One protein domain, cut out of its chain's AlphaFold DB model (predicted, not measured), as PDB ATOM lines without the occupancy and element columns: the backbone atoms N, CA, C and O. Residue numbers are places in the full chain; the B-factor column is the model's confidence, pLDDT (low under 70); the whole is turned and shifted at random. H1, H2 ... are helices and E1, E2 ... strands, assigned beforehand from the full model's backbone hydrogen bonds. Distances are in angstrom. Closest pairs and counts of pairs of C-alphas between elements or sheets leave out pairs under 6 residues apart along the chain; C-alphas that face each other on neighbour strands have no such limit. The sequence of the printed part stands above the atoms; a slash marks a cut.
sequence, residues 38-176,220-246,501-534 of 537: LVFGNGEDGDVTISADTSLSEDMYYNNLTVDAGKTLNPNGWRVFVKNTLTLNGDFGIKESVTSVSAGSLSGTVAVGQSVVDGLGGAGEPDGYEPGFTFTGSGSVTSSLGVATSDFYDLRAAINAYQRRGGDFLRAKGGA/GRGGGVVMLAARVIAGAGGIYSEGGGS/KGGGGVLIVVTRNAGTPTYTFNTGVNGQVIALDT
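What this domain is: This is residues 38 to 176, 220 to 246 and 501 to 534 of the 537 residues of an uncharacterized protein of Acidobacteria bacterium (UniProt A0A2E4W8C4). With little regular structure, the printed part winds in stacked turns, a sandwich of two parallel sheets face to face, E1 E2 E3 E5 E9 E11 E13 and E4 E6 E10 E12. Helices H1 and H2 pack on the larger sheet; hairpin E7 E8 follows. Two named helices and thirteen named strands hold 74 of 200 residues, mostly strand. It is compact, radius of gyration of the C-alphas 16.0 A, spanning 46 by 38 by 29 A.

How they stand to each other: E5, residues 80 to 88, and E9, residues 225 to 234, are parallel, N 82 and O 229 within hydrogen-bond range at 2.8 A. In H2, residues 155 to 160, on that sheet, every O i to N i+4 pair is within range.

Where its parts are: E1, residues 47 to 50, begins at C-alpha (-28.163, 41.808, -4.768). E9 runs 21.8 A to C-alpha 234 (-14.850, 45.991, 1.465).

The domain as a whole: Cuts after residues 176 and 246 leave C-alpha gaps of 9.0 A and 5.0 A. Residues 95 to 148 are a long link; residues 99 to 171 have pLDDT under 70.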
ATOM      1  N   LEU A  38     -17.212  28.805  -7.169       68.81
ATOM      2  CA  LEU A  38     -18.289  28.167  -6.422       68.81
ATOM      3  C   LEU A  38     -18.120  28.284  -4.897       68.81
ATOM      4  O   LEU A  38     -19.106  28.153  -4.179       68.81
ATOM      5  N   VAL A  39     -16.912  28.587  -4.388       77.06
ATOM      6  CA  VAL A  39     -16.651  28.752  -2.940       77.06
ATOM      7  C   VAL A  39     -17.409  29.941  -2.341       77.06
ATOM      8  O   VAL A  39     -17.662  29.982  -1.142       77.06
ATOM      9  N   PHE A  40     -17.763  30.912  -3.183       84.62
ATOM     10  CA  PHE A  40     -18.446  32.140  -2.793       84.62
ATOM     11  C   PHE A  40     -19.951  32.085  -3.069       84.62
ATOM     12  O   PHE A  40     -20.632  33.098  -2.939       84.62
ATOM     13  N   GLY A  41     -20.476  30.912  -3.426       84.44
ATOM     14  CA  GLY A  41     -21.887  30.715  -3.727       84.44
ATOM     15  C   GLY A  41     -22.272  31.043  -5.170       84.44
ATOM     16  O   GLY A  41     -21.509  31.614  -5.952       84.44
ATOM     17  N   ASN A  42     -23.491  30.648  -5.535       84.06
ATOM     18  CA  ASN A  42     -24.031  30.799  -6.889       84.06
ATOM     19  C   ASN A  42     -24.621  32.202  -7.160       84.06
ATOM     20  O   ASN A  42     -24.711  32.609  -8.327       84.06
ATOM     21  N   GLY A  43     -24.934  32.961  -6.103       88.00
ATOM     22  CA  GLY A  43     -25.531  34.293  -6.163       88.00
ATOM     23  C   GLY A  43     -27.049  34.299  -6.380       88.00
ATOM     24  O   GLY A  43     -27.576  35.301  -6.860       88.00
ATOM     25  N   GLU A  44     -27.747  33.195  -6.105       90.75
ATOM     26  CA  GLU A  44     -29.182  33.049  -6.389       90.75
ATOM     27  C   GLU A  44     -30.085  34.003  -5.597       90.75
ATOM     28  O   GLU A  44     -31.144  34.379  -6.096       90.75
ATOM     29  N   ASP A  45     -29.650  34.454  -4.416       92.19
ATOM     30  CA  ASP A  45     -30.403  35.417  -3.604       92.19
ATOM     31  C   ASP A  45     -30.236  36.866  -4.103       92.19
ATOM     32  O   ASP A  45     -30.799  37.801  -3.534       92.19
ATOM     33  N   GLY A  46     -29.487  37.067  -5.195       95.69
ATOM     34  CA  GLY A  46     -29.362  38.352  -5.872       95.69
ATOM     35  C   GLY A  46     -28.596  39.406  -5.071       95.69
ATOM     36  O   GLY A  46     -27.803  39.094  -4.180       95.69
ATOM     37  N   ASP A  47     -28.784  40.669  -5.447       98.12
ATOM     38  CA  ASP A  47     -28.163  41.808  -4.768       98.12
ATOM     39  C   ASP A  47     -29.051  42.265  -3.604       98.12
ATOM     40  O   ASP A  47     -30.203  42.646  -3.814       98.12
ATOM     41  N   VAL A  48     -28.515  42.253  -2.380       98.50
ATOM     42  CA  VAL A  48     -29.277  42.560  -1.157       98.50
ATOM     43  C   VAL A  48     -28.602  43.651  -0.335       98.50
ATOM     44  O   VAL A  48     -27.378  43.711  -0.219       98.50
ATOM     45  N   THR A  49     -29.423  44.523   0.257       98.31
ATOM     46  CA  THR A  49     -28.998  45.546   1.221       98.31
ATOM     47  C   THR A  49     -29.690  45.317   2.560       98.31
ATOM     48  O   THR A  49     -30.916  45.263   2.630       98.31
ATOM     49  N   ILE A  50     -28.902  45.200   3.625       98.19
ATOM     50  CA  ILE A  50     -29.361  45.089   5.007       98.19
ATOM     51  C   ILE A  50     -29.452  46.497   5.596       98.19
ATOM     52  O   ILE A  50     -28.464  47.047   6.079       98.19
ATOM     53  N   SER A  51     -30.652  47.075   5.539       97.50
ATOM     54  CA  SER A  51     -30.959  48.426   6.037       97.50
ATOM     55  C   SER A  51     -31.619  48.436   7.428       97.50
ATOM     56  O   SER A  51     -31.925  49.493   7.984       97.50
ATOM     57  N   ALA A  52     -31.854  47.257   8.006       97.19
ATOM     58  CA  ALA A  52     -32.383  47.032   9.350       97.19
ATOM     59  C   ALA A  52     -31.695  45.805   9.965       97.19
ATOM     60  O   ALA A  52     -31.222  44.940   9.226       97.19
ATOM     61  N   ASP A  53     -31.650  45.720  11.296       94.06
ATOM     62  CA  ASP A  53     -31.099  44.541  11.967       94.06
ATOM     63  C   ASP A  53     -31.849  43.287  11.515       94.06
ATOM     64  O   ASP A  53     -33.077  43.220  11.578       94.06
ATOM     65  N   THR A  54     -31.103  42.312  11.003       94.75
ATOM     66  CA  THR A  54     -31.650  41.147  10.309       94.75
ATOM     67  C   THR A  54     -31.045  39.882  10.895       94.75
ATOM     68  O   THR A  54     -29.832  39.801  11.070       94.75
ATOM     69  N   SER A  55     -31.884  38.889  11.191       90.94
ATOM     70  CA  SER A  55     -31.444  37.543  11.572       90.94
ATOM     71  C   SER A  55     -31.852  36.543  10.500       90.94
ATOM     72  O   SER A  55     -32.994  36.572  10.041       90.94
ATOM     73  N   LEU A  56     -30.929  35.671  10.106       90.06
ATOM     74  CA  LEU A  56     -31.189  34.664   9.080       90.06
ATOM     75  C   LEU A  56     -31.931  33.443   9.639       90.06
ATOM     76  O   LEU A  56     -31.874  33.130  10.833       90.06
ATOM     77  N   SER A  57     -32.630  32.750   8.747       87.38
ATOM     78  CA  SER A  57     -33.347  31.498   9.013       87.38
ATOM     79  C   SER A  57     -32.977  30.382   8.028       87.38
ATOM     80  O   SER A  57     -33.597  29.317   8.055       87.38
ATOM     81  N   GLU A  58     -31.985  30.627   7.164       84.88
ATOM     82  CA  GLU A  58     -31.403  29.676   6.217       84.88
ATOM     83  C   GLU A  58     -30.014  30.126   5.738       84.88
ATOM     84  O   GLU A  58     -29.636  31.281   5.954       84.88
ATOM     85  N   ASP A  59     -29.266  29.213   5.106       85.31
ATOM     86  CA  ASP A  59     -28.026  29.541   4.391       85.31
ATOM     87  C   ASP A  59     -28.353  30.505   3.232       85.31
ATOM     88  O   ASP A  59     -29.347  30.323   2.526       85.31
ATOM     89  N   MET A  60     -27.521  31.532   3.045       90.88
ATOM     90  CA  MET A  60     -27.749  32.586   2.045       90.88
ATOM     91  C   MET A  60     -26.612  32.657   1.024       90.88
ATOM     92  O   MET A  60     -25.435  32.618   1.392       90.88
ATOM     93  N   TYR A  61     -26.964  32.851  -0.246       92.31
ATOM     94  CA  TYR A  61     -26.083  32.874  -1.414       92.31
ATOM     95  C   TYR A  61     -26.289  34.161  -2.226       92.31
ATOM     96  O   TYR A  61     -26.865  34.167  -3.317       92.31
ATOM     97  N   TYR A  62     -25.791  35.283  -1.711       96.62
ATOM     98  CA  TYR A  62     -25.954  36.597  -2.333       96.62
ATOM     99  C   TYR A  62     -25.056  36.784  -3.562       96.62
ATOM    100  O   TYR A  62     -23.893  36.368  -3.588       96.62
ATOM    101  N   ASN A  63     -25.559  37.479  -4.584       94.25
ATOM    102  CA  ASN A  63     -24.742  37.943  -5.705       94.25
ATOM    103  C   ASN A  63     -23.842  39.115  -5.270       94.25
ATOM    104  O   ASN A  63     -22.626  39.054  -5.465       94.25
ATOM    105  N   ASN A  64     -24.418  40.132  -4.624       96.00
ATOM    106  CA  ASN A  64     -23.727  41.161  -3.841       96.00
ATOM    107  C   ASN A  64     -24.485  41.383  -2.528       96.00
ATOM    108  O   ASN A  64     -25.713  41.326  -2.498       96.00
ATOM    109  N   LEU A  65     -23.763  41.696  -1.458       98.00
ATOM    110  CA  LEU A  65     -24.353  42.001  -0.157       98.00
ATOM    111  C   LEU A  65     -23.845  43.356   0.331       98.00
ATOM    112  O   LEU A  65     -22.644  43.605   0.334       98.00
ATOM    113  N   THR A  66     -24.750  44.223   0.769       98.12
ATOM    114  CA  THR A  66     -24.413  45.461   1.479       98.12
ATOM    115  C   THR A  66     -25.003  45.409   2.877       98.12
ATOM    116  O   THR A  66     -26.185  45.120   3.033       98.12
ATOM    117  N   VAL A  67     -24.195  45.698   3.894       98.00
ATOM    118  CA  VAL A  67     -24.667  45.909   5.267       98.00
ATOM    119  C   VAL A  67     -24.458  47.373   5.608       98.00
ATOM    120  O   VAL A  67     -23.314  47.834   5.665       98.00
ATOM    121  N   ASP A  68     -25.554  48.104   5.804       97.81
ATOM    122  CA  ASP A  68     -25.513  49.541   6.068       97.81
ATOM    123  C   ASP A  68     -24.880  49.852   7.428       97.81
ATOM    124  O   ASP A  68     -24.923  49.055   8.367       97.81
ATOM    125  N   ALA A  69     -24.304  51.049   7.548       96.50
ATOM    126  CA  ALA A  69     -23.699  51.503   8.793       96.50
ATOM    127  C   ALA A  69     -24.711  51.472   9.953       96.50
ATOM    128  O   ALA A  69     -25.850  51.927   9.829       96.50
ATOM    129  N   GLY A  70     -24.281  50.935  11.096       94.94
ATOM    130  CA  GLY A  70     -25.120  50.786  12.288       94.94
ATOM    131  C   GLY A  70     -26.190  49.693  12.195       94.94
ATOM    132  O   GLY A  70     -27.051  49.646  13.070       94.94
ATOM    133  N   LYS A  71     -26.168  48.845  11.157       96.56
ATOM    134  CA  LYS A  71     -27.041  47.668  11.027       96.56
ATOM    135  C   LYS A  71     -26.266  46.392  11.278       96.56
ATOM    136  O   LYS A  71     -25.087  46.315  10.945       96.56
ATOM    137  N   THR A  72     -26.945  45.399  11.839       94.44
ATOM    138  CA  THR A  72     -26.371  44.082  12.118       94.44
ATOM    139  C   THR A  72     -27.042  43.010  11.266       94.44
ATOM    140  O   THR A  72     -28.255  42.817  11.349       94.44
ATOM    141  N   LEU A  73     -26.252  42.262  10.494       95.56
ATOM    142  CA  LEU A  73     -26.672  40.979   9.938       95.56
ATOM    143  C   LEU A  73     -26.214  39.859  10.875       95.56
ATOM    144  O   LEU A  73     -25.040  39.491  10.897       95.56
ATOM    145  N   ASN A  74     -27.145  39.315  11.652       91.81
ATOM    146  CA  ASN A  74     -26.915  38.143  12.480       91.81
ATOM    147  C   ASN A  74     -27.142  36.871  11.642       91.81
ATOM    148  O   ASN A  74     -28.283  36.577  11.273       91.81
ATOM    149  N   PRO A  75     -26.102  36.068  11.369       88.44
ATOM    150  CA  PRO A  75     -26.263  34.822  10.638       88.44
ATOM    151  C   PRO A  75     -27.093  33.794  11.409       88.44
ATOM    152  O   PRO A  75     -27.584  32.856  10.800       88.44
ATOM    153  N   ASN A  76     -27.269  33.946  12.729       82.69
ATOM    154  CA  ASN A  76     -28.101  33.062  13.553       82.69
ATOM    155  C   ASN A  76     -27.733  31.567  13.407       82.69
ATOM    156  O   ASN A  76     -28.577  30.691  13.541       82.69
ATOM    157  N   GLY A  77     -26.458  31.275  13.131       78.75
ATOM    158  CA  GLY A  77     -25.962  29.919  12.890       78.75
ATOM    159  C   GLY A  77     -26.084  29.430  11.444       78.75
ATOM    160  O   GLY A  77     -25.794  28.267  11.207       78.75
ATOM    161  N   TRP A  78     -26.492  30.256  10.485       83.44
ATOM    162  CA  TRP A  78     -26.477  29.930   9.055       83.44
ATOM    163  C   TRP A  78     -25.207  30.427   8.364       83.44
ATOM    164  O   TRP A  78     -24.545  31.362   8.822       83.44
ATOM    165  N   ARG A  79     -24.855  29.796   7.246       87.81
ATOM    166  CA  ARG A  79     -23.713  30.172   6.412       87.81
ATOM    167  C   ARG A  79     -24.100  31.314   5.488       87.81
ATOM    168  O   ARG A  79     -25.226  31.382   4.996       87.81
ATOM    169  N   VAL A  80     -23.139  32.189   5.211       92.31
ATOM    170  CA  VAL A  80     -23.331  33.280   4.255       92.31
ATOM    171  C   VAL A  80     -22.258  33.230   3.181       92.31
ATOM    172  O   VAL A  80     -21.059  33.309   3.462       92.31
ATOM    173  N   PHE A  81     -22.719  33.144   1.941       92.44
ATOM    174  CA  PHE A  81     -21.921  33.152   0.731       92.44
ATOM    175  C   PHE A  81     -22.225  34.425  -0.068       92.44
ATOM    176  O   PHE A  81     -23.383  34.808  -0.238       92.44
ATOM    177  N   VAL A  82     -21.182  35.102  -0.548       93.88
ATOM    178  CA  VAL A  82     -21.288  36.318  -1.362       93.88
ATOM    179  C   VAL A  82     -20.409  36.185  -2.600       93.88
ATOM    180  O   VAL A  82     -19.188  36.366  -2.540       93.88
ATOM    181  N   LYS A  83     -21.045  35.919  -3.745       89.62
ATOM    182  CA  LYS A  83     -20.373  35.582  -5.007       89.62
ATOM    183  C   LYS A  83     -19.402  36.663  -5.464       89.62
ATOM    184  O   LYS A  83     -18.303  36.362  -5.933       89.62
ATOM    185  N   ASN A  84     -19.815  37.926  -5.356       91.88
ATOM    186  CA  ASN A  84     -19.026  39.072  -5.785       91.88
ATOM    187  C   ASN A  84     -18.539  39.900  -4.588       91.88
ATOM    188  O   ASN A  84     -17.473  39.614  -4.050       91.88
ATOM    189  N   THR A  85     -19.270  40.946  -4.205       92.69
ATOM    190  CA  THR A  85     -18.790  41.927  -3.224       92.69
ATOM    191  C   THR A  85     -19.685  41.953  -1.998       92.69
ATOM    192  O   THR A  85     -20.897  42.142  -2.114       92.69
ATOM    193  N   LEU A  86     -19.070  41.815  -0.825       95.19
ATOM    194  CA  LEU A  86     -19.634  42.222   0.453       95.19
ATOM    195  C   LEU A  86     -19.157  43.646   0.772       95.19
ATOM    196  O   LEU A  86     -17.976  43.863   1.039       95.19
ATOM    197  N   THR A  87     -20.080  44.604   0.771       95.38
ATOM    198  CA  THR A  87     -19.866  45.966   1.275       95.38
ATOM    199  C   THR A  87     -20.305  46.023   2.738       95.38
ATOM    200  O   THR A  87     -21.487  46.171   3.044       95.38
ATOM    201  N   LEU A  88     -19.355  45.868   3.654       95.19
ATOM    202  CA  LEU A  88     -19.561  45.801   5.096       95.19
ATOM    203  C   LEU A  88     -19.305  47.169   5.744       95.19
ATOM    204  O   LEU A  88     -18.183  47.480   6.147       95.19
ATOM    205  N   ASN A  89     -20.346  47.997   5.843       95.44
ATOM    206  CA  ASN A  89     -20.293  49.274   6.568       95.44
ATOM    207  C   ASN A  89     -20.830  49.152   8.004       95.44
ATOM    208  O   ASN A  89     -20.462  49.953   8.862       95.44
ATOM    209  N   GLY A  90     -21.719  48.185   8.247       94.94
ATOM    210  CA  GLY A  90     -22.236  47.809   9.565       94.94
ATOM    211  C   GLY A  90     -21.572  46.558  10.138       94.94
ATOM    212  O   GLY A  90     -20.407  46.281   9.879       94.94
ATOM    213  N   ASP A  91     -22.325  45.784  10.907       94.94
ATOM    214  CA  ASP A  91     -21.827  44.607  11.611       94.94
ATOM    215  C   ASP A  91     -22.376  43.306  11.005       94.94
ATOM    216  O   ASP A  91     -23.540  43.210  10.613       94.94
ATOM    217  N   PHE A  92     -21.543  42.271  10.969       94.94
ATOM    218  CA  PHE A  92     -21.911  40.918  10.559       94.94
ATOM    219  C   PHE A  92     -21.550  39.931  11.669       94.94
ATOM    220  O   PHE A  92     -20.432  39.958  12.166       94.94
ATOM    221  N   GLY A  93     -22.438  39.010  12.034       91.81
ATOM    222  CA  GLY A  93     -22.110  37.935  12.975       91.81
ATOM    223  C   GLY A  93     -22.856  38.000  14.307       91.81
ATOM    224  O   GLY A  93     -23.886  38.658  14.440       91.81
ATOM    225  N   ILE A  94     -22.346  37.262  15.292       88.38
ATOM    226  CA  ILE A  94     -22.964  37.102  16.613       88.38
ATOM    227  C   ILE A  94     -22.296  38.085  17.577       88.38
ATOM    228  O   ILE A  94     -21.128  37.911  17.916       88.38
ATOM    229  N   LYS A  95     -23.029  39.108  18.025       87.88
ATOM    230  CA  LYS A  95     -22.558  40.121  18.991       87.88
ATOM    231  C   LYS A  95     -23.019  39.815  20.408       87.88
ATOM    232  O   LYS A  95     -24.058  39.181  20.566       87.88
ATOM    233  N   GLU A  96     -22.354  40.351  21.433       83.00
ATOM    234  CA  GLU A  96     -22.683  40.186  22.865       83.00
ATOM    235  C   GLU A  96     -24.176  40.418  23.188       83.00
ATOM    236  O   GLU A  96     -24.723  39.733  24.052       83.00
ATOM    237  N   SER A  97     -24.879  41.282  22.450       78.50
ATOM    238  CA  SER A  97     -26.309  41.582  22.640       78.50
ATOM    239  C   SER A  97     -27.294  40.494  22.175       78.50
ATOM    240  O   SER A  97     -28.457  40.528  22.570       78.50
ATOM    241  N   VAL A  98     -26.873  39.529  21.352       73.94
ATOM    242  CA  VAL A  98     -27.762  38.498  20.775       73.94
ATOM    243  C   VAL A  98     -28.183  37.477  21.838       73.94
ATOM    244  O   VAL A  98     -27.383  36.660  22.237       73.94
ATOM    245  N   THR A  99     -29.419  37.437  22.319       62.06
ATOM    246  CA  THR A  99     -29.771  36.601  23.493       62.06
ATOM    247  C   THR A  99     -29.637  35.080  23.286       62.06
ATOM    248  O   THR A  99     -29.295  34.378  24.238       62.06
ATOM    249  N   SER A 100     -29.817  34.574  22.065       62.25
ATOM    250  CA  SER A 100     -29.523  33.189  21.659       62.25
ATOM    251  C   SER A 100     -29.456  33.075  20.129       62.25
ATOM    252  O   SER A 100     -30.045  33.900  19.430       62.25
ATOM    253  N   VAL A 101     -28.760  32.061  19.592       61.25
ATOM    254  CA  VAL A 101     -28.990  31.602  18.209       61.25
ATOM    255  C   VAL A 101     -29.626  30.216  18.269       61.25
ATOM    256  O   VAL A 101     -29.119  29.333  18.957       61.25
ATOM    257  N   SER A 102     -30.799  30.052  17.654       55.50
ATOM    258  CA  SER A 102     -31.693  28.910  17.931       55.50
ATOM    259  C   SER A 102     -31.904  27.963  16.748       55.50
ATOM    260  O   SER A 102     -32.584  26.952  16.910       55.50
ATOM    261  N   ALA A 103     -31.377  28.255  15.561       54.91
ATOM    262  CA  ALA A 103     -31.595  27.408  14.392       54.91
ATOM    263  C   ALA A 103     -30.560  27.735  13.319       54.91
ATOM    264  O   ALA A 103     -30.600  28.844  12.804       54.91
ATOM    265  N   GLY A 104     -29.673  26.796  12.974       57.41
ATOM    266  CA  GLY A 104     -28.720  27.004  11.886       57.41
ATOM    267  C   GLY A 104     -27.811  25.816  11.584       57.41
ATOM    268  O   GLY A 104     -27.595  24.956  12.439       57.41
ATOM    269  N   SER A 105     -27.271  25.789  10.364       57.88
ATOM    270  CA  SER A 105     -26.326  24.782   9.848       57.88
ATOM    271  C   SER A 105     -24.982  24.734  10.599       57.88
ATOM    272  O   SER A 105     -24.241  23.758  10.487       57.88
ATOM    273  N   LEU A 106     -24.682  25.773  11.382       64.25
ATOM    274  CA  LEU A 106     -23.504  25.962  12.227       64.25
ATOM    275  C   LEU A 106     -23.874  26.365  13.673       64.25
ATOM    276  O   LEU A 106     -23.127  27.084  14.343       64.25
ATOM    277  N   SER A 107     -25.045  25.944  14.166       62.72
ATOM    278  CA  SER A 107     -25.529  26.330  15.499       62.72
ATOM    279  C   SER A 107     -24.550  25.905  16.597       62.72
ATOM    280  O   SER A 107     -24.277  24.721  16.754       62.72
ATOM    281  N   GLY A 108     -24.017  26.867  17.355       60.72
ATOM    282  CA  GLY A 108     -22.970  26.626  18.353       60.72
ATOM    283  C   GLY A 108     -22.979  27.579  19.545       60.72
ATOM    284  O   GLY A 108     -21.982  27.656  20.252       60.72
ATOM    285  N   THR A 109     -24.059  28.337  19.779       61.38
ATOM    286  CA  THR A 109     -24.185  29.081  21.046       61.38
ATOM    287  C   THR A 109     -24.861  28.208  22.084       61.38
ATOM    288  O   THR A 109     -25.887  27.595  21.793       61.38
ATOM    289  N   VAL A 110     -24.343  28.213  23.306       58.94
ATOM    290  CA  VAL A 110     -24.933  27.480  24.430       58.94
ATOM    291  C   VAL A 110     -25.510  28.479  25.425       58.94
ATOM    292  O   VAL A 110     -24.819  29.413  25.846       58.94
ATOM    293  N   ALA A 111     -26.786  28.301  25.775       59.62
ATOM    294  CA  ALA A 111     -27.441  29.068  26.829       59.62
ATOM    295  C   ALA A 111     -26.905  28.662  28.212       59.62
ATOM    296  O   ALA A 111     -26.399  27.558  28.406       59.62
ATOM    297  N   VAL A 112     -27.022  29.558  29.191       54.50
ATOM    298  CA  VAL A 112     -26.526  29.331  30.557       54.50
ATOM    299  C   VAL A 112     -27.137  28.055  31.135       54.50
ATOM    300  O   VAL A 112     -28.358  27.935  31.223       54.50
ATOM    301  N   GLY A 113     -26.288  27.105  31.529       50.53
ATOM    302  CA  GLY A 113     -26.717  25.868  32.186       50.53
ATOM    303  C   GLY A 113     -27.549  24.912  31.322       50.53
ATOM    304  O   GLY A 113     -28.194  24.029  31.877       50.53
ATOM    305  N   GLN A 114     -27.571  25.079  29.995       46.03
ATOM    306  CA  GLN A 114     -28.251  24.159  29.078       46.03
ATOM    307  C   GLN A 114     -27.263  23.171  28.458       46.03
ATOM    308  O   GLN A 114     -26.150  23.558  28.112       46.03
ATOM    309  N   SER A 115     -27.700  21.919  28.291       43.59
ATOM    310  CA  SER A 115     -26.985  20.919  27.494       43.59
ATOM    311  C   SER A 115     -27.607  20.863  26.104       43.59
ATOM    312  O   SER A 115     -28.823  20.697  25.978       43.59
ATOM    313  N   VAL A 116     -26.793  21.049  25.066       49.19
ATOM    314  CA  VAL A 116     -27.256  21.011  23.673       49.19
ATOM    315  C   VAL A 116     -26.702  19.759  23.018       49.19
ATOM    316  O   VAL A 116     -25.535  19.704  22.641       49.19
ATOM    317  N   VAL A 117     -27.570  18.766  22.837       40.50
ATOM    318  CA  VAL A 117     -27.272  17.594  22.012       40.50
ATOM    319  C   VAL A 117     -27.161  18.096  20.569       40.50
ATOM    320  O   VAL A 117     -28.148  18.555  20.005       40.50
ATOM    321  N   ASP A 118     -25.950  18.079  20.012       47.91
ATOM    322  CA  ASP A 118     -25.617  18.464  18.629       47.91
ATOM    323  C   ASP A 118     -25.292  19.943  18.327       47.91
ATOM    324  O   ASP A 118     -25.387  20.387  17.181       47.91
ATOM    325  N   GLY A 119     -24.824  20.710  19.317       52.91
ATOM    326  CA  GLY A 119     -24.299  22.063  19.092       52.91
ATOM    327  C   GLY A 119     -22.815  22.093  18.693       52.91
ATOM    328  O   GLY A 119     -21.982  21.398  19.269       52.91
ATOM    329  N   LEU A 120     -22.434  22.981  17.773       58.34
ATOM    330  CA  LEU A 120     -21.050  23.405  17.540       58.34
ATOM    331  C   LEU A 120     -20.522  24.277  18.694       58.34
ATOM    332  O   LEU A 120     -19.797  25.215  18.418       58.34
ATOM    333  N   GLY A 121     -20.899  24.071  19.960       56.72
ATOM    334  CA  GLY A 121     -20.614  25.013  21.052       56.72
ATOM    335  C   GLY A 121     -20.207  24.358  22.366       56.72
ATOM    336  O   GLY A 121     -20.830  23.393  22.788       56.72
ATOM    337  N   GLY A 122     -19.206  24.937  23.039       51.09
ATOM    338  CA  GLY A 122     -18.871  24.666  24.439       51.09
ATOM    339  C   GLY A 122     -17.710  23.701  24.701       51.09
ATOM    340  O   GLY A 122     -17.555  22.663  24.062       51.09
ATOM    341  N   ALA A 123     -16.885  24.039  25.699       41.44
ATOM    342  CA  ALA A 123     -15.852  23.161  26.245       41.44
ATOM    343  C   ALA A 123     -16.488  22.211  27.277       41.44
ATOM    344  O   ALA A 123     -16.684  22.595  28.427       41.44
ATOM    345  N   GLY A 124     -16.847  20.995  26.856       42.22
ATOM    346  CA  GLY A 124     -17.419  19.960  27.734       42.22
ATOM    347  C   GLY A 124     -18.520  19.096  27.109       42.22
ATOM    348  O   GLY A 124     -18.896  18.089  27.700       42.22
ATOM    349  N   GLU A 125     -19.013  19.454  25.924       49.16
ATOM    350  CA  GLU A 125     -20.072  18.718  25.222       49.16
ATOM    351  C   GLU A 125     -19.486  17.580  24.351       49.16
ATOM    352  O   GLU A 125     -18.436  17.771  23.718       49.16
ATOM    353  N   PRO A 126     -20.124  16.392  24.307       43.59
ATOM    354  CA  PRO A 126     -19.771  15.347  23.353       43.59
ATOM    355  C   PRO A 126     -20.038  15.819  21.916       43.59
ATOM    356  O   PRO A 126     -21.033  16.483  21.635       43.59
ATOM    357  N   ASP A 127     -19.128  15.472  21.005       44.88
ATOM    358  CA  ASP A 127     -19.199  15.855  19.594       44.88
ATOM    359  C   ASP A 127     -20.508  15.374  18.954       44.88
ATOM    360  O   ASP A 127     -20.742  14.177  18.803       44.88
ATOM    361  N   GLY A 128     -21.367  16.327  18.594       43.03
ATOM    362  CA  GLY A 128     -22.660  16.071  17.971       43.03
ATOM    363  C   GLY A 128     -22.631  15.445  16.573       43.03
ATOM    364  O   GLY A 128     -21.632  15.517  15.849       43.03
ATOM    365  N   TYR A 129     -23.788  14.907  16.186       39.97
ATOM    366  CA  TYR A 129     -24.113  14.119  14.991       39.97
ATOM    367  C   TYR A 129     -23.694  14.726  13.632       39.97
ATOM    368  O   TYR A 129     -23.797  15.930  13.403       39.97
ATOM    369  N   GLU A 130     -23.257  13.869  12.695       42.91
ATOM    370  CA  GLU A 130     -23.067  14.188  11.268       42.91
ATOM    371  C   GLU A 130     -23.975  13.266  10.420       42.91
ATOM    372  O   GLU A 130     -24.018  12.056  10.672       42.91
ATOM    373  N   PRO A 131     -24.694  13.773   9.395       37.75
ATOM    374  CA  PRO A 131     -25.494  12.937   8.499       37.75
ATOM    375  C   PRO A 131     -24.642  11.856   7.813       37.75
ATOM    376  O   PRO A 131     -23.769  12.153   7.005       37.75
ATOM    377  N   GLY A 132     -24.914  10.585   8.124       38.12
ATOM    378  CA  GLY A 132     -24.162   9.434   7.605       38.12
ATOM    379  C   GLY A 132     -23.145   8.832   8.582       38.12
ATOM    380  O   GLY A 132     -22.638   7.743   8.313       38.12
ATOM    381  N   PHE A 133     -22.913   9.466   9.736       39.41
ATOM    382  CA  PHE A 133     -22.093   8.927  10.823       39.41
ATOM    383  C   PHE A 133     -22.912   8.816  12.111       39.41
ATOM    384  O   PHE A 133     -23.274   9.802  12.747       39.41
ATOM    385  N   THR A 134     -23.199   7.583  12.524       36.59
ATOM    386  CA  THR A 134     -23.795   7.313  13.834       36.59
ATOM    387  C   THR A 134     -22.676   7.245  14.867       36.59
ATOM    388  O   THR A 134     -21.921   6.271  14.894       36.59
ATOM    389  N   PHE A 135     -22.570   8.252  15.734       45.16
ATOM    390  CA  PHE A 135     -21.744   8.160  16.938       45.16
ATOM    391  C   PHE A 135     -22.423   7.181  17.902       45.16
ATOM    392  O   PHE A 135     -23.329   7.525  18.658       45.16
ATOM    393  N   THR A 136     -22.082   5.897  17.795       34.22
ATOM    394  CA  THR A 136     -22.672   4.858  18.638       34.22
ATOM    395  C   THR A 136     -22.022   4.875  20.018       34.22
ATOM    396  O   THR A 136     -20.936   4.329  20.209       34.22
ATOM    397  N   GLY A 137     -22.724   5.476  20.979       31.36
ATOM    398  CA  GLY A 137     -22.386   5.492  22.404       31.36
ATOM    399  C   GLY A 137     -21.698   6.781  22.842       31.36
ATOM    400  O   GLY A 137     -21.237   7.557  22.012       31.36
ATOM    401  N   SER A 138     -21.563   6.985  24.157       40.22
ATOM    402  CA  SER A 138     -20.741   8.047  24.765       40.22
ATOM    403  C   SER A 138     -19.232   7.873  24.482       40.22
ATOM    404  O   SER A 138     -18.382   8.204  25.307       40.22
ATOM    405  N   GLY A 139     -18.886   7.294  23.331       35.56
ATOM    406  CA  GLY A 139     -17.567   7.260  22.728       35.56
ATOM    407  C   GLY A 139     -17.293   8.616  22.108       35.56
ATOM    408  O   GLY A 139     -17.290   8.779  20.894       35.56
ATOM    409  N   SER A 140     -17.097   9.583  22.993       40.09
ATOM    410  CA  SER A 140     -16.408  10.820  22.706       40.09
ATOM    411  C   SER A 140     -15.126  10.504  21.931       40.09
ATOM    412  O   SER A 140     -14.200   9.890  22.471       40.09
ATOM    413  N   VAL A 141     -15.039  10.944  20.675       41.06
ATOM    414  CA  VAL A 141     -13.733  11.301  20.122       41.06
ATOM    415  C   VAL A 141     -13.350  12.585  20.858       41.06
ATOM    416  O   VAL A 141     -13.582  13.691  20.404       41.06
ATOM    417  N   THR A 142     -12.836  12.425  22.079       40.28
ATOM    418  CA  THR A 142     -12.433  13.507  23.002       40.28
ATOM    419  C   THR A 142     -11.342  14.410  22.424       40.28
ATOM    420  O   THR A 142     -11.006  15.430  23.022       40.28
ATOM    421  N   SER A 143     -10.770  14.072  21.271       40.59
ATOM    422  CA  SER A 143      -9.750  14.870  20.609       40.59
ATOM    423  C   SER A 143     -10.361  15.890  19.649       40.59
ATOM    424  O   SER A 143      -9.910  16.005  18.509       40.59
ATOM    425  N   SER A 144     -11.327  16.693  20.103       46.91
ATOM    426  CA  SER A 144     -11.522  18.013  19.499       46.91
ATOM    427  C   SER A 144     -10.322  18.880  19.897       46.91
ATOM    428  O   SER A 144     -10.393  19.712  20.802       46.91
ATOM    429  N   LEU A 145      -9.166  18.600  19.290       46.03
ATOM    430  CA  LEU A 145      -8.009  19.480  19.348       46.03
ATOM    431  C   LEU A 145      -8.451  20.831  18.775       46.03
ATOM    432  O   LEU A 145      -9.190  20.868  17.791       46.03
ATOM    433  N   GLY A 146      -8.043  21.931  19.413       55.25
ATOM    434  CA  GLY A 146      -8.308  23.271  18.887       55.25
ATOM    435  C   GLY A 146      -7.865  23.353  17.425       55.25
ATOM    436  O   GLY A 146      -6.785  22.871  17.084       55.25
ATOM    437  N   VAL A 147      -8.719  23.900  16.562       61.72
ATOM    438  CA  VAL A 147      -8.545  23.766  15.112       61.72
ATOM    439  C   VAL A 147      -7.689  24.898  14.577       61.72
ATOM    440  O   VAL A 147      -8.136  26.032  14.549       61.72
ATOM    441  N   ALA A 148      -6.458  24.645  14.153       65.62
ATOM    442  CA  ALA A 148      -5.590  25.684  13.610       65.62
ATOM    443  C   ALA A 148      -6.006  26.089  12.186       65.62
ATOM    444  O   ALA A 148      -6.598  25.312  11.443       65.62
ATOM    445  N   THR A 149      -5.619  27.289  11.744       67.75
ATOM    446  CA  THR A 149      -5.823  27.728  10.349       67.75
ATOM    447  C   THR A 149      -5.200  26.750   9.347       67.75
ATOM    448  O   THR A 149      -5.761  26.506   8.284       67.75
ATOM    449  N   SER A 150      -4.077  26.122   9.716       67.75
ATOM    450  CA  SER A 150      -3.408  25.076   8.935       67.75
ATOM    451  C   SER A 150      -4.215  23.784   8.796       67.75
ATOM    452  O   SER A 150      -3.937  22.970   7.924       67.75
ATOM    453  N   ASP A 151      -5.205  23.551   9.649       67.06
ATOM    454  CA  ASP A 151      -6.075  22.384   9.501       67.06
ATOM    455  C   ASP A 151      -7.067  22.592   8.340       67.06
ATOM    456  O   ASP A 151      -7.555  21.633   7.751       67.06
ATOM    457  N   PHE A 152      -7.282  23.838   7.913       68.38
ATOM    458  CA  PHE A 152      -8.195  24.207   6.833       68.38
ATOM    459  C   PHE A 152      -7.477  24.705   5.567       68.38
ATOM    460  O   PHE A 152      -7.968  25.600   4.888       68.38
ATOM    461  N   TYR A 153      -6.328  24.112   5.206       64.19
ATOM    462  CA  TYR A 153      -5.646  24.429   3.934       64.19
ATOM    463  C   TYR A 153      -6.485  24.104   2.682       64.19
ATOM    464  O   TYR A 153      -6.235  24.673   1.623       64.19
ATOM    465  N   ASP A 154      -7.478  23.211   2.785       64.62
ATOM    466  CA  ASP A 154      -8.468  22.964   1.728       64.62
ATOM    467  C   ASP A 154      -9.703  23.857   1.949       64.62
ATOM    468  O   ASP A 154     -10.357  23.778   2.995       64.62
ATOM    469  N   LEU A 155     -10.060  24.669   0.942       65.69
ATOM    470  CA  LEU A 155     -11.223  25.564   0.974       65.69
ATOM    471  C   LEU A 155     -12.531  24.821   1.301       65.69
ATOM    472  O   LEU A 155     -13.408  25.380   1.958       65.69
ATOM    473  N   ARG A 156     -12.675  23.561   0.873       64.69
ATOM    474  CA  ARG A 156     -13.859  22.736   1.163       64.69
ATOM    475  C   ARG A 156     -13.960  22.401   2.643       64.69
ATOM    476  O   ARG A 156     -15.051  22.440   3.202       64.69
ATOM    477  N   ALA A 157     -12.832  22.093   3.281       64.00
ATOM    478  CA  ALA A 157     -12.802  21.811   4.712       64.00
ATOM    479  C   ALA A 157     -13.171  23.067   5.515       64.00
ATOM    480  O   ALA A 157     -13.934  22.986   6.478       64.00
ATOM    481  N   ALA A 158     -12.695  24.235   5.075       65.12
ATOM    482  CA  ALA A 158     -13.038  25.513   5.689       65.12
ATOM    483  C   ALA A 158     -14.538  25.829   5.603       65.12
ATOM    484  O   ALA A 158     -15.131  26.235   6.598       65.12
ATOM    485  N   ILE A 159     -15.160  25.593   4.440       67.56
ATOM    486  CA  ILE A 159     -16.609  25.772   4.243       67.56
ATOM    487  C   ILE A 159     -17.422  24.843   5.140       67.56
ATOM    488  O   ILE A 159     -18.427  25.239   5.724       67.56
ATOM    489  N   ASN A 160     -16.985  23.596   5.260       65.06
ATOM    490  CA  ASN A 160     -17.720  22.609   6.031       65.06
ATOM    491  C   ASN A 160     -17.524  22.783   7.544       65.06
ATOM    492  O   ASN A 160     -18.244  22.158   8.317       65.06
ATOM    493  N   ALA A 161     -16.587  23.638   7.980       64.81
ATOM    494  CA  ALA A 161     -16.196  23.828   9.377       64.81
ATOM    495  C   ALA A 161     -15.691  22.540  10.065       64.81
ATOM    496  O   ALA A 161     -15.607  22.474  11.296       64.81
ATOM    497  N   TYR A 162     -15.322  21.522   9.281       65.25
ATOM    498  CA  TYR A 162     -14.714  20.285   9.759       65.25
ATOM    499  C   TYR A 162     -13.738  19.686   8.737       65.25
ATOM    500  O   TYR A 162     -13.846  19.896   7.529       65.25
ATOM    501  N   GLN A 163     -12.784  18.905   9.236       64.12
ATOM    502  CA  GLN A 163     -11.827  18.136   8.450       64.12
ATOM    503  C   GLN A 163     -11.661  16.746   9.067       64.12
ATOM    504  O   GLN A 163     -11.523  16.601  10.277       64.12
ATOM    505  N   ARG A 164     -11.585  15.710   8.233       60.00
ATOM    506  CA  ARG A 164     -11.158  14.383   8.679       60.00
ATOM    507  C   ARG A 164      -9.653  14.216   8.475       60.00
ATOM    508  O   ARG A 164      -9.162  14.372   7.357       60.00
ATOM    509  N   ARG A 165      -8.926  13.841   9.529       58.12
ATOM    510  CA  ARG A 165      -7.495  13.512   9.488       58.12
ATOM    511  C   ARG A 165      -7.294  12.078   9.966       58.12
ATOM    512  O   ARG A 165      -7.214  11.800  11.156       58.12
ATOM    513  N   GLY A 166      -7.208  11.145   9.020       66.75
ATOM    514  CA  GLY A 166      -7.107   9.722   9.347       66.75
ATOM    515  C   GLY A 166      -8.364   9.211  10.063       66.75
ATOM    516  O   GLY A 166      -9.451   9.194   9.475       66.75
ATOM    517  N   GLY A 167      -8.202   8.757  11.310       56.12
ATOM    518  CA  GLY A 167      -9.305   8.328  12.179       56.12
ATOM    519  C   GLY A 167     -10.000   9.469  12.924       56.12
ATOM    520  O   GLY A 167     -11.130   9.282  13.363       56.12
ATOM    521  N   ASP A 168      -9.361  10.638  13.012       58.31
ATOM    522  CA  ASP A 168      -9.822  11.753  13.835       58.31
ATOM    523  C   ASP A 168     -10.654  12.744  13.012       58.31
ATOM    524  O   ASP A 168     -10.360  13.024  11.842       58.31
ATOM    525  N   PHE A 169     -11.688  13.299  13.641       58.94
ATOM    526  CA  PHE A 169     -12.486  14.397  13.105       58.94
ATOM    527  C   PHE A 169     -12.124  15.693  13.832       58.94
ATOM    528  O   PHE A 169     -12.200  15.783  15.052       58.94
ATOM    529  N   LEU A 170     -11.733  16.702  13.061       64.62
ATOM    530  CA  LEU A 170     -11.472  18.065  13.510       64.62
ATOM    531  C   LEU A 170     -12.691  18.907  13.146       64.62
ATOM    532  O   LEU A 170     -13.150  18.849  12.007       64.62
ATOM    533  N   ARG A 171     -13.223  19.692  14.079       69.62
ATOM    534  CA  ARG A 171     -14.420  20.515  13.869       69.62
ATOM    535  C   ARG A 171     -14.278  21.832  14.615       69.62
ATOM    536  O   ARG A 171     -13.830  21.841  15.759       69.62
ATOM    537  N   ALA A 172     -14.672  22.934  13.983       73.12
ATOM    538  CA  ALA A 172     -14.741  24.228  14.646       73.12
ATOM    539  C   ALA A 172     -15.856  24.220  15.704       73.12
ATOM    540  O   ALA A 172     -17.006  23.904  15.397       73.12
ATOM    541  N   LYS A 173     -15.510  24.579  16.945       72.56
ATOM    542  CA  LYS A 173     -16.450  24.713  18.063       72.56
ATOM    543  C   LYS A 173     -16.456  26.145  18.583       72.56
ATOM    544  O   LYS A 173     -15.402  26.711  18.840       72.56
ATOM    545  N   GLY A 174     -17.639  26.701  18.769       73.81
ATOM    546  CA  GLY A 174     -17.930  27.924  19.491       73.81
ATOM    547  C   GLY A 174     -17.581  27.851  20.981       73.81
ATOM    548  O   GLY A 174     -17.229  26.805  21.535       73.81
ATOM    549  N   GLY A 175     -17.677  29.007  21.629       73.62
ATOM    550  CA  GLY A 175     -17.252  29.241  23.000       73.62
ATOM    551  C   GLY A 175     -18.144  28.595  24.051       73.62
ATOM    552  O   GLY A 175     -19.314  28.295  23.822       73.62
ATOM    553  N   ALA A 176     -17.587  28.405  25.248       72.88
ATOM    554  CA  ALA A 176     -18.328  27.907  26.403       72.88
ATOM    555  C   ALA A 176     -19.252  28.971  27.005       72.88
ATOM    556  O   ALA A 176     -18.921  30.156  27.020       72.88
ATOM    557  N   GLY A 220     -23.031  34.327  31.159       75.69
ATOM    558  CA  GLY A 220     -23.203  34.695  29.750       75.69
ATOM    559  C   GLY A 220     -23.296  33.472  28.834       75.69
ATOM    560  O   GLY A 220     -22.726  32.431  29.135       75.69
ATOM    561  N   ARG A 221     -23.979  33.569  27.690       79.88
ATOM    562  CA  ARG A 221     -23.984  32.492  26.673       79.88
ATOM    563  C   ARG A 221     -22.607  32.327  26.012       79.88
ATOM    564  O   ARG A 221     -21.885  33.309  25.878       79.88
ATOM    565  N   GLY A 222     -22.276  31.145  25.510       76.44
ATOM    566  CA  GLY A 222     -21.083  30.956  24.674       76.44
ATOM    567  C   GLY A 222     -21.237  31.553  23.268       76.44
ATOM    568  O   GLY A 222     -22.354  31.620  22.751       76.44
ATOM    569  N   GLY A 223     -20.137  31.994  22.650       77.31
ATOM    570  CA  GLY A 223     -20.108  32.443  21.252       77.31
ATOM    571  C   GLY A 223     -20.288  31.284  20.268       77.31
ATOM    572  O   GLY A 223     -19.958  30.150  20.590       77.31
ATOM    573  N   GLY A 224     -20.821  31.547  19.074       78.81
ATOM    574  CA  GLY A 224     -21.127  30.505  18.082       78.81
ATOM    575  C   GLY A 224     -20.003  30.230  17.081       78.81
ATOM    576  O   GLY A 224     -18.878  30.700  17.234       78.81
ATOM    577  N   VAL A 225     -20.309  29.483  16.021       80.31
ATOM    578  CA  VAL A 225     -19.473  29.435  14.813       80.31
ATOM    579  C   VAL A 225     -20.112  30.349  13.772       80.31
ATOM    580  O   VAL A 225     -21.297  30.224  13.473       80.31
ATOM    581  N   VAL A 226     -19.335  31.285  13.234       87.19
ATOM    582  CA  VAL A 226     -19.765  32.198  12.170       87.19
ATOM    583  C   VAL A 226     -18.949  31.905  10.922       87.19
ATOM    584  O   VAL A 226     -17.721  31.920  10.979       87.19
ATOM    585  N   MET A 227     -19.627  31.653   9.800       87.50
ATOM    586  CA  MET A 227     -18.986  31.405   8.512       87.50
ATOM    587  C   MET A 227     -19.412  32.446   7.480       87.50
ATOM    588  O   MET A 227     -20.598  32.614   7.194       87.50
ATOM    589  N   LEU A 228     -18.410  33.090   6.888       91.31
ATOM    590  CA  LEU A 228     -18.568  34.041   5.801       91.31
ATOM    591  C   LEU A 228     -17.599  33.700   4.666       91.31
ATOM    592  O   LEU A 228     -16.382  33.741   4.845       91.31
ATOM    593  N   ALA A 229     -18.130  33.429   3.479       90.00
ATOM    594  CA  ALA A 229     -17.341  33.286   2.264       90.00
ATOM    595  C   ALA A 229     -17.713  34.398   1.282       90.00
ATOM    596  O   ALA A 229     -18.816  34.412   0.745       90.00
ATOM    597  N   ALA A 230     -16.798  35.329   1.023       90.19
ATOM    598  CA  ALA A 230     -17.047  36.452   0.123       90.19
ATOM    599  C   ALA A 230     -15.838  36.717  -0.769       90.19
ATOM    600  O   ALA A 230     -14.721  36.894  -0.273       90.19
ATOM    601  N   ARG A 231     -16.054  36.796  -2.090       87.50
ATOM    602  CA  ARG A 231     -14.944  36.980  -3.040       87.50
ATOM    603  C   ARG A 231     -14.158  38.250  -2.742       87.50
ATOM    604  O   ARG A 231     -12.930  38.216  -2.717       87.50
ATOM    605  N   VAL A 232     -14.870  39.342  -2.483       87.94
ATOM    606  CA  VAL A 232     -14.308  40.613  -2.022       87.94
ATOM    607  C   VAL A 232     -15.091  41.081  -0.803       87.94
ATOM    608  O   VAL A 232     -16.318  41.141  -0.849       87.94
ATOM    609  N   ILE A 233     -14.379  41.453   0.260       90.38
ATOM    610  CA  ILE A 233     -14.942  42.165   1.410       90.38
ATOM    611  C   ILE A 233     -14.354  43.575   1.407       90.38
ATOM    612  O   ILE A 233     -13.137  43.745   1.368       90.38
ATOM    613  N   ALA A 234     -15.218  44.583   1.426       90.31
ATOM    614  CA  ALA A 234     -14.850  45.991   1.465       90.31
ATOM    615  C   ALA A 234     -15.664  46.718   2.541       90.31
ATOM    616  O   ALA A 234     -16.762  46.289   2.874       90.31
ATOM    617  N   GLY A 235     -15.148  47.836   3.053       89.06
ATOM    618  CA  GLY A 235     -15.802  48.620   4.105       89.06
ATOM    619  C   GLY A 235     -15.113  48.489   5.465       89.06
ATOM    620  O   GLY A 235     -14.131  47.758   5.609       89.06
ATOM    621  N   ALA A 236     -15.586  49.269   6.436       88.69
ATOM    622  CA  ALA A 236     -14.953  49.437   7.750       88.69
ATOM    623  C   ALA A 236     -15.750  48.813   8.909       88.69
ATOM    624  O   ALA A 236     -15.485  49.099  10.073       88.69
ATOM    625  N   GLY A 237     -16.754  48.004   8.586       91.19
ATOM    626  CA  GLY A 237     -17.593  47.326   9.560       91.19
ATOM    627  C   GLY A 237     -16.902  46.171  10.289       91.19
ATOM    628  O   GLY A 237     -15.754  45.817  10.000       91.19
ATOM    629  N   GLY A 238     -17.606  45.575  11.252       91.75
ATOM    630  CA  GLY A 238     -17.076  44.489  12.077       91.75
ATOM    631  C   GLY A 238     -17.665  43.120  11.745       91.75
ATOM    632  O   GLY A 238     -18.818  43.002  11.334       91.75
ATOM    633  N   ILE A 239     -16.873  42.069  11.963       93.19
ATOM    634  CA  ILE A 239     -17.293  40.670  11.862       93.19
ATOM    635  C   ILE A 239     -17.125  40.005  13.233       93.19
ATOM    636  O   ILE A 239     -16.016  39.980  13.776       93.19
ATOM    637  N   TYR A 240     -18.212  39.457  13.779       92.19
ATOM    638  CA  TYR A 240     -18.316  39.083  15.189       92.19
ATOM    639  C   TYR A 240     -18.652  37.610  15.405       92.19
ATOM    640  O   TYR A 240     -19.490  37.034  14.713       92.19
ATOM    641  N   SER A 241     -18.042  37.020  16.428       88.69
ATOM    642  CA  SER A 241     -18.428  35.720  16.981       88.69
ATOM    643  C   SER A 241     -18.251  35.742  18.500       88.69
ATOM    644  O   SER A 241     -17.395  35.070  19.060       88.69
ATOM    645  N   GLU A 242     -18.992  36.611  19.177       87.25
ATOM    646  CA  GLU A 242     -18.820  36.920  20.596       87.25
ATOM    647  C   GLU A 242     -19.693  36.045  21.506       87.25
ATOM    648  O   GLU A 242     -20.837  35.705  21.183       87.25
ATOM    649  N   GLY A 243     -19.165  35.747  22.697       80.62
ATOM    650  CA  GLY A 243     -19.960  35.275  23.829       80.62
ATOM    651  C   GLY A 243     -20.828  36.387  24.424       80.62
ATOM    652  O   GLY A 243     -20.601  37.575  24.202       80.62
ATOM    653  N   GLY A 244     -21.850  35.999  25.180       80.00
ATOM    654  CA  GLY A 244     -22.739  36.930  25.863       80.00
ATOM    655  C   GLY A 244     -22.171  37.479  27.164       80.00
ATOM    656  O   GLY A 244     -21.342  36.854  27.838       80.00
ATOM    657  N   GLY A 245     -22.698  38.640  27.542       81.94
ATOM    658  CA  GLY A 245     -22.442  39.267  28.828       81.94
ATOM    659  C   GLY A 245     -23.074  38.489  29.974       81.94
ATOM    660  O   GLY A 245     -24.042  37.753  29.784       81.94
ATOM    661  N   SER A 246     -22.518  38.658  31.170       82.75
ATOM    662  CA  SER A 246     -23.078  38.085  32.390       82.75
ATOM    663  C   SER A 246     -23.953  39.079  33.140       82.75
ATOM    664  O   SER A 246     -23.769  40.298  33.059       82.75
ATOM    665  N   LYS A 501     -18.633  35.598  32.318       81.00
ATOM    666  CA  LYS A 501     -18.866  35.902  30.896       81.00
ATOM    667  C   LYS A 501     -18.784  34.630  30.054       81.00
ATOM    668  O   LYS A 501     -18.036  33.715  30.392       81.00
ATOM    669  N   GLY A 502     -19.518  34.602  28.948       75.25
ATOM    670  CA  GLY A 502     -19.361  33.550  27.955       75.25
ATOM    671  C   GLY A 502     -18.056  33.675  27.177       75.25
ATOM    672  O   GLY A 502     -17.589  34.780  26.891       75.25
ATOM    673  N   GLY A 503     -17.474  32.532  26.829       75.44
ATOM    674  CA  GLY A 503     -16.323  32.448  25.944       75.44
ATOM    675  C   GLY A 503     -16.678  32.848  24.515       75.44
ATOM    676  O   GLY A 503     -17.809  32.687  24.060       75.44
ATOM    677  N   GLY A 504     -15.682  33.365  23.818       76.69
ATOM    678  CA  GLY A 504     -15.711  33.717  22.416       76.69
ATOM    679  C   GLY A 504     -15.892  32.525  21.485       76.69
ATOM    680  O   GLY A 504     -15.515  31.407  21.821       76.69
ATOM    681  N   GLY A 505     -16.486  32.771  20.324       78.94
ATOM    682  CA  GLY A 505     -16.771  31.770  19.305       78.94
ATOM    683  C   GLY A 505     -15.658  31.603  18.273       78.94
ATOM    684  O   GLY A 505     -14.551  32.130  18.416       78.94
ATOM    685  N   VAL A 506     -15.972  30.881  17.199       81.25
ATOM    686  CA  VAL A 506     -15.092  30.740  16.031       81.25
ATOM    687  C   VAL A 506     -15.623  31.599  14.899       81.25
ATOM    688  O   VAL A 506     -16.828  31.631  14.637       81.25
ATOM    689  N   LEU A 507     -14.714  32.275  14.213       86.06
ATOM    690  CA  LEU A 507     -14.983  32.957  12.965       86.06
ATOM    691  C   LEU A 507     -14.200  32.290  11.835       86.06
ATOM    692  O   LEU A 507     -12.975  32.210  11.898       86.06
ATOM    693  N   ILE A 508     -14.901  31.864  10.789       84.38
ATOM    694  CA  ILE A 508     -14.320  31.335   9.557       84.38
ATOM    695  C   ILE A 508     -14.615  32.330   8.438       84.38
ATOM    696  O   ILE A 508     -15.775  32.532   8.074       84.38
ATOM    697  N   VAL A 509     -13.571  32.960   7.898       87.06
ATOM    698  CA  VAL A 509     -13.694  33.903   6.779       87.06
ATOM    699  C   VAL A 509     -12.867  33.427   5.599       87.06
ATOM    700  O   VAL A 509     -11.655  33.260   5.715       87.06
ATOM    701  N   VAL A 510     -13.523  33.248   4.455       85.94
ATOM    702  CA  VAL A 510     -12.892  32.859   3.189       85.94
ATOM    703  C   VAL A 510     -13.014  34.014   2.198       85.94
ATOM    704  O   VAL A 510     -14.122  34.479   1.926       85.94
ATOM    705  N   THR A 511     -11.893  34.483   1.644       84.62
ATOM    706  CA  THR A 511     -11.879  35.589   0.670       84.62
ATOM    707  C   THR A 511     -10.843  35.405  -0.439       84.62
ATOM    708  O   THR A 511      -9.950  34.573  -0.308       84.62
ATOM    709  N   ARG A 512     -10.983  36.130  -1.562       79.00
ATOM    710  CA  ARG A 512     -10.084  36.068  -2.736       79.00
ATOM    711  C   ARG A 512      -9.230  37.311  -2.951       79.00
ATOM    712  O   ARG A 512      -8.497  37.361  -3.934       79.00
ATOM    713  N   ASN A 513      -9.353  38.334  -2.108       66.25
ATOM    714  CA  ASN A 513      -8.600  39.568  -2.286       66.25
ATOM    715  C   ASN A 513      -7.853  39.949  -1.004       66.25
ATOM    716  O   ASN A 513      -8.403  40.591  -0.113       66.25
ATOM    717  N   ALA A 514      -6.578  39.561  -0.987       48.69
ATOM    718  CA  ALA A 514      -5.528  39.763   0.014       48.69
ATOM    719  C   ALA A 514      -5.158  41.226   0.334       48.69
ATOM    720  O   ALA A 514      -4.034  41.506   0.763       48.69
ATOM    721  N   GLY A 515      -6.028  42.196   0.046       55.31
ATOM    722  CA  GLY A 515      -5.784  43.576   0.456       55.31
ATOM    723  C   GLY A 515      -5.684  43.668   1.980       55.31
ATOM    724  O   GLY A 515      -6.194  42.806   2.692       55.31
ATOM    725  N   THR A 516      -5.046  44.719   2.507       57.81
ATOM    726  CA  THR A 516      -5.124  44.994   3.947       57.81
ATOM    727  C   THR A 516      -6.602  45.137   4.322       57.81
ATOM    728  O   THR A 516      -7.254  46.044   3.795       57.81
ATOM    729  N   PRO A 517      -7.151  44.253   5.171       63.44
ATOM    730  CA  PRO A 517      -8.563  44.305   5.507       63.44
ATOM    731  C   PRO A 517      -8.855  45.634   6.204       63.44
ATOM    732  O   PRO A 517      -8.189  46.002   7.170       63.44
ATOM    733  N   THR A 518      -9.831  46.380   5.688       72.19
ATOM    734  CA  THR A 518     -10.316  47.625   6.307       72.19
ATOM    735  C   THR A 518     -11.353  47.369   7.403       72.19
ATOM    736  O   THR A 518     -11.738  48.301   8.101       72.19
ATOM    737  N   TYR A 519     -11.788  46.117   7.553       77.69
ATOM    738  CA  TYR A 519     -12.765  45.626   8.524       77.69
ATOM    739  C   TYR A 519     -12.079  44.926   9.706       77.69
ATOM    740  O   TYR A 519     -10.927  44.496   9.615       77.69
ATOM    741  N   THR A 520     -12.797  44.782  10.821       83.69
ATOM    742  CA  THR A 520     -12.262  44.188  12.058       83.69
ATOM    743  C   THR A 520     -12.888  42.835  12.373       83.69
ATOM    744  O   THR A 520     -14.098  42.664  12.239       83.69
ATOM    745  N   PHE A 521     -12.085  41.898  12.875       86.12
ATOM    746  CA  PHE A 521     -12.565  40.642  13.455       86.12
ATOM    747  C   PHE A 521     -12.644  40.752  14.974       86.12
ATOM    748  O   PHE A 521     -11.688  41.199  15.607       86.12
ATOM    749  N   ASN A 522     -13.745  40.295  15.566       84.44
ATOM    750  CA  ASN A 522     -13.879  40.210  17.013       84.44
ATOM    751  C   ASN A 522     -14.580  38.911  17.416       84.44
ATOM    752  O   ASN A 522     -15.755  38.687  17.143       84.44
ATOM    753  N   THR A 523     -13.845  38.040  18.087       80.81
ATOM    754  CA  THR A 523     -14.357  36.752  18.552       80.81
ATOM    755  C   THR A 523     -14.667  36.759  20.041       80.81
ATOM    756  O   THR A 523     -15.028  35.727  20.577       80.81
ATOM    757  N   GLY A 524     -14.494  37.875  20.750       79.06
ATOM    758  CA  GLY A 524     -14.536  37.903  22.210       79.06
ATOM    759  C   GLY A 524     -13.392  37.115  22.870       79.06
ATOM    760  O   GLY A 524     -12.393  36.751  22.245       79.06
ATOM    761  N   VAL A 525     -13.528  36.869  24.176       72.19
ATOM    762  CA  VAL A 525     -12.472  36.276  25.016       72.19
ATOM    763  C   VAL A 525     -12.269  34.798  24.683       72.19
ATOM    764  O   VAL A 525     -13.217  34.028  24.759       72.19
ATOM    765  N   ASN A 526     -11.035  34.379  24.386       70.69
ATOM    766  CA  ASN A 526     -10.681  33.000  23.999       70.69
ATOM    767  C   ASN A 526     -11.345  32.496  22.703       70.69
ATOM    768  O   ASN A 526     -11.342  31.294  22.451       70.69
ATOM    769  N   GLY A 527     -11.911  33.393  21.892       66.69
ATOM    770  CA  GLY A 527     -12.415  33.036  20.570       66.69
ATOM    771  C   GLY A 527     -11.293  32.872  19.540       66.69
ATOM    772  O   GLY A 527     -10.140  33.234  19.787       66.69
ATOM    773  N   GLN A 528     -11.636  32.321  18.379       77.12
ATOM    774  CA  GLN A 528     -10.671  31.951  17.348       77.12
ATOM    775  C   GLN A 528     -11.060  32.475  15.965       77.12
ATOM    776  O   GLN A 528     -12.211  32.368  15.550       77.12
ATOM    777  N   VAL A 529     -10.077  32.982  15.215       81.12
ATOM    778  CA  VAL A 529     -10.244  33.389  13.813       81.12
ATOM    779  C   VAL A 529      -9.501  32.424  12.892       81.12
ATOM    780  O   VAL A 529      -8.303  32.191  13.048       81.12
ATOM    781  N   ILE A 530     -10.213  31.900  11.900       76.81
ATOM    782  CA  ILE A 530      -9.691  31.143  10.765       76.81
ATOM    783  C   ILE A 530      -9.956  31.996   9.524       76.81
ATOM    784  O   ILE A 530     -11.059  32.007   8.982       76.81
ATOM    785  N   ALA A 531      -8.948  32.756   9.102       78.06
ATOM    786  CA  ALA A 531      -9.010  33.562   7.890       78.06
ATOM    787  C   ALA A 531      -8.220  32.864   6.779       78.06
ATOM    788  O   ALA A 531      -7.025  32.608   6.937       78.06
ATOM    789  N   LEU A 532      -8.889  32.560   5.669       73.38
ATOM    790  CA  LEU A 532      -8.285  31.958   4.489       73.38
ATOM    791  C   LEU A 532      -8.375  32.926   3.323       73.38
ATOM    792  O   LEU A 532      -9.461  33.282   2.856       73.38
ATOM    793  N   ASP A 533      -7.205  33.324   2.851       74.00
ATOM    794  CA  ASP A 533      -7.067  34.095   1.635       74.00
ATOM    795  C   ASP A 533      -6.676  33.172   0.484       74.00
ATOM    796  O   ASP A 533      -5.556  32.680   0.366       74.00
ATOM    797  N   THR A 534      -7.658  32.949  -0.367       65.69
ATOM    798  CA  THR A 534      -7.605  32.032  -1.502       65.69
ATOM    799  C   THR A 534      -6.829  32.603  -2.687       65.69
ATOM    800  O   THR A 534      -6.621  31.891  -3.659       65.69
TER     801      THR A 534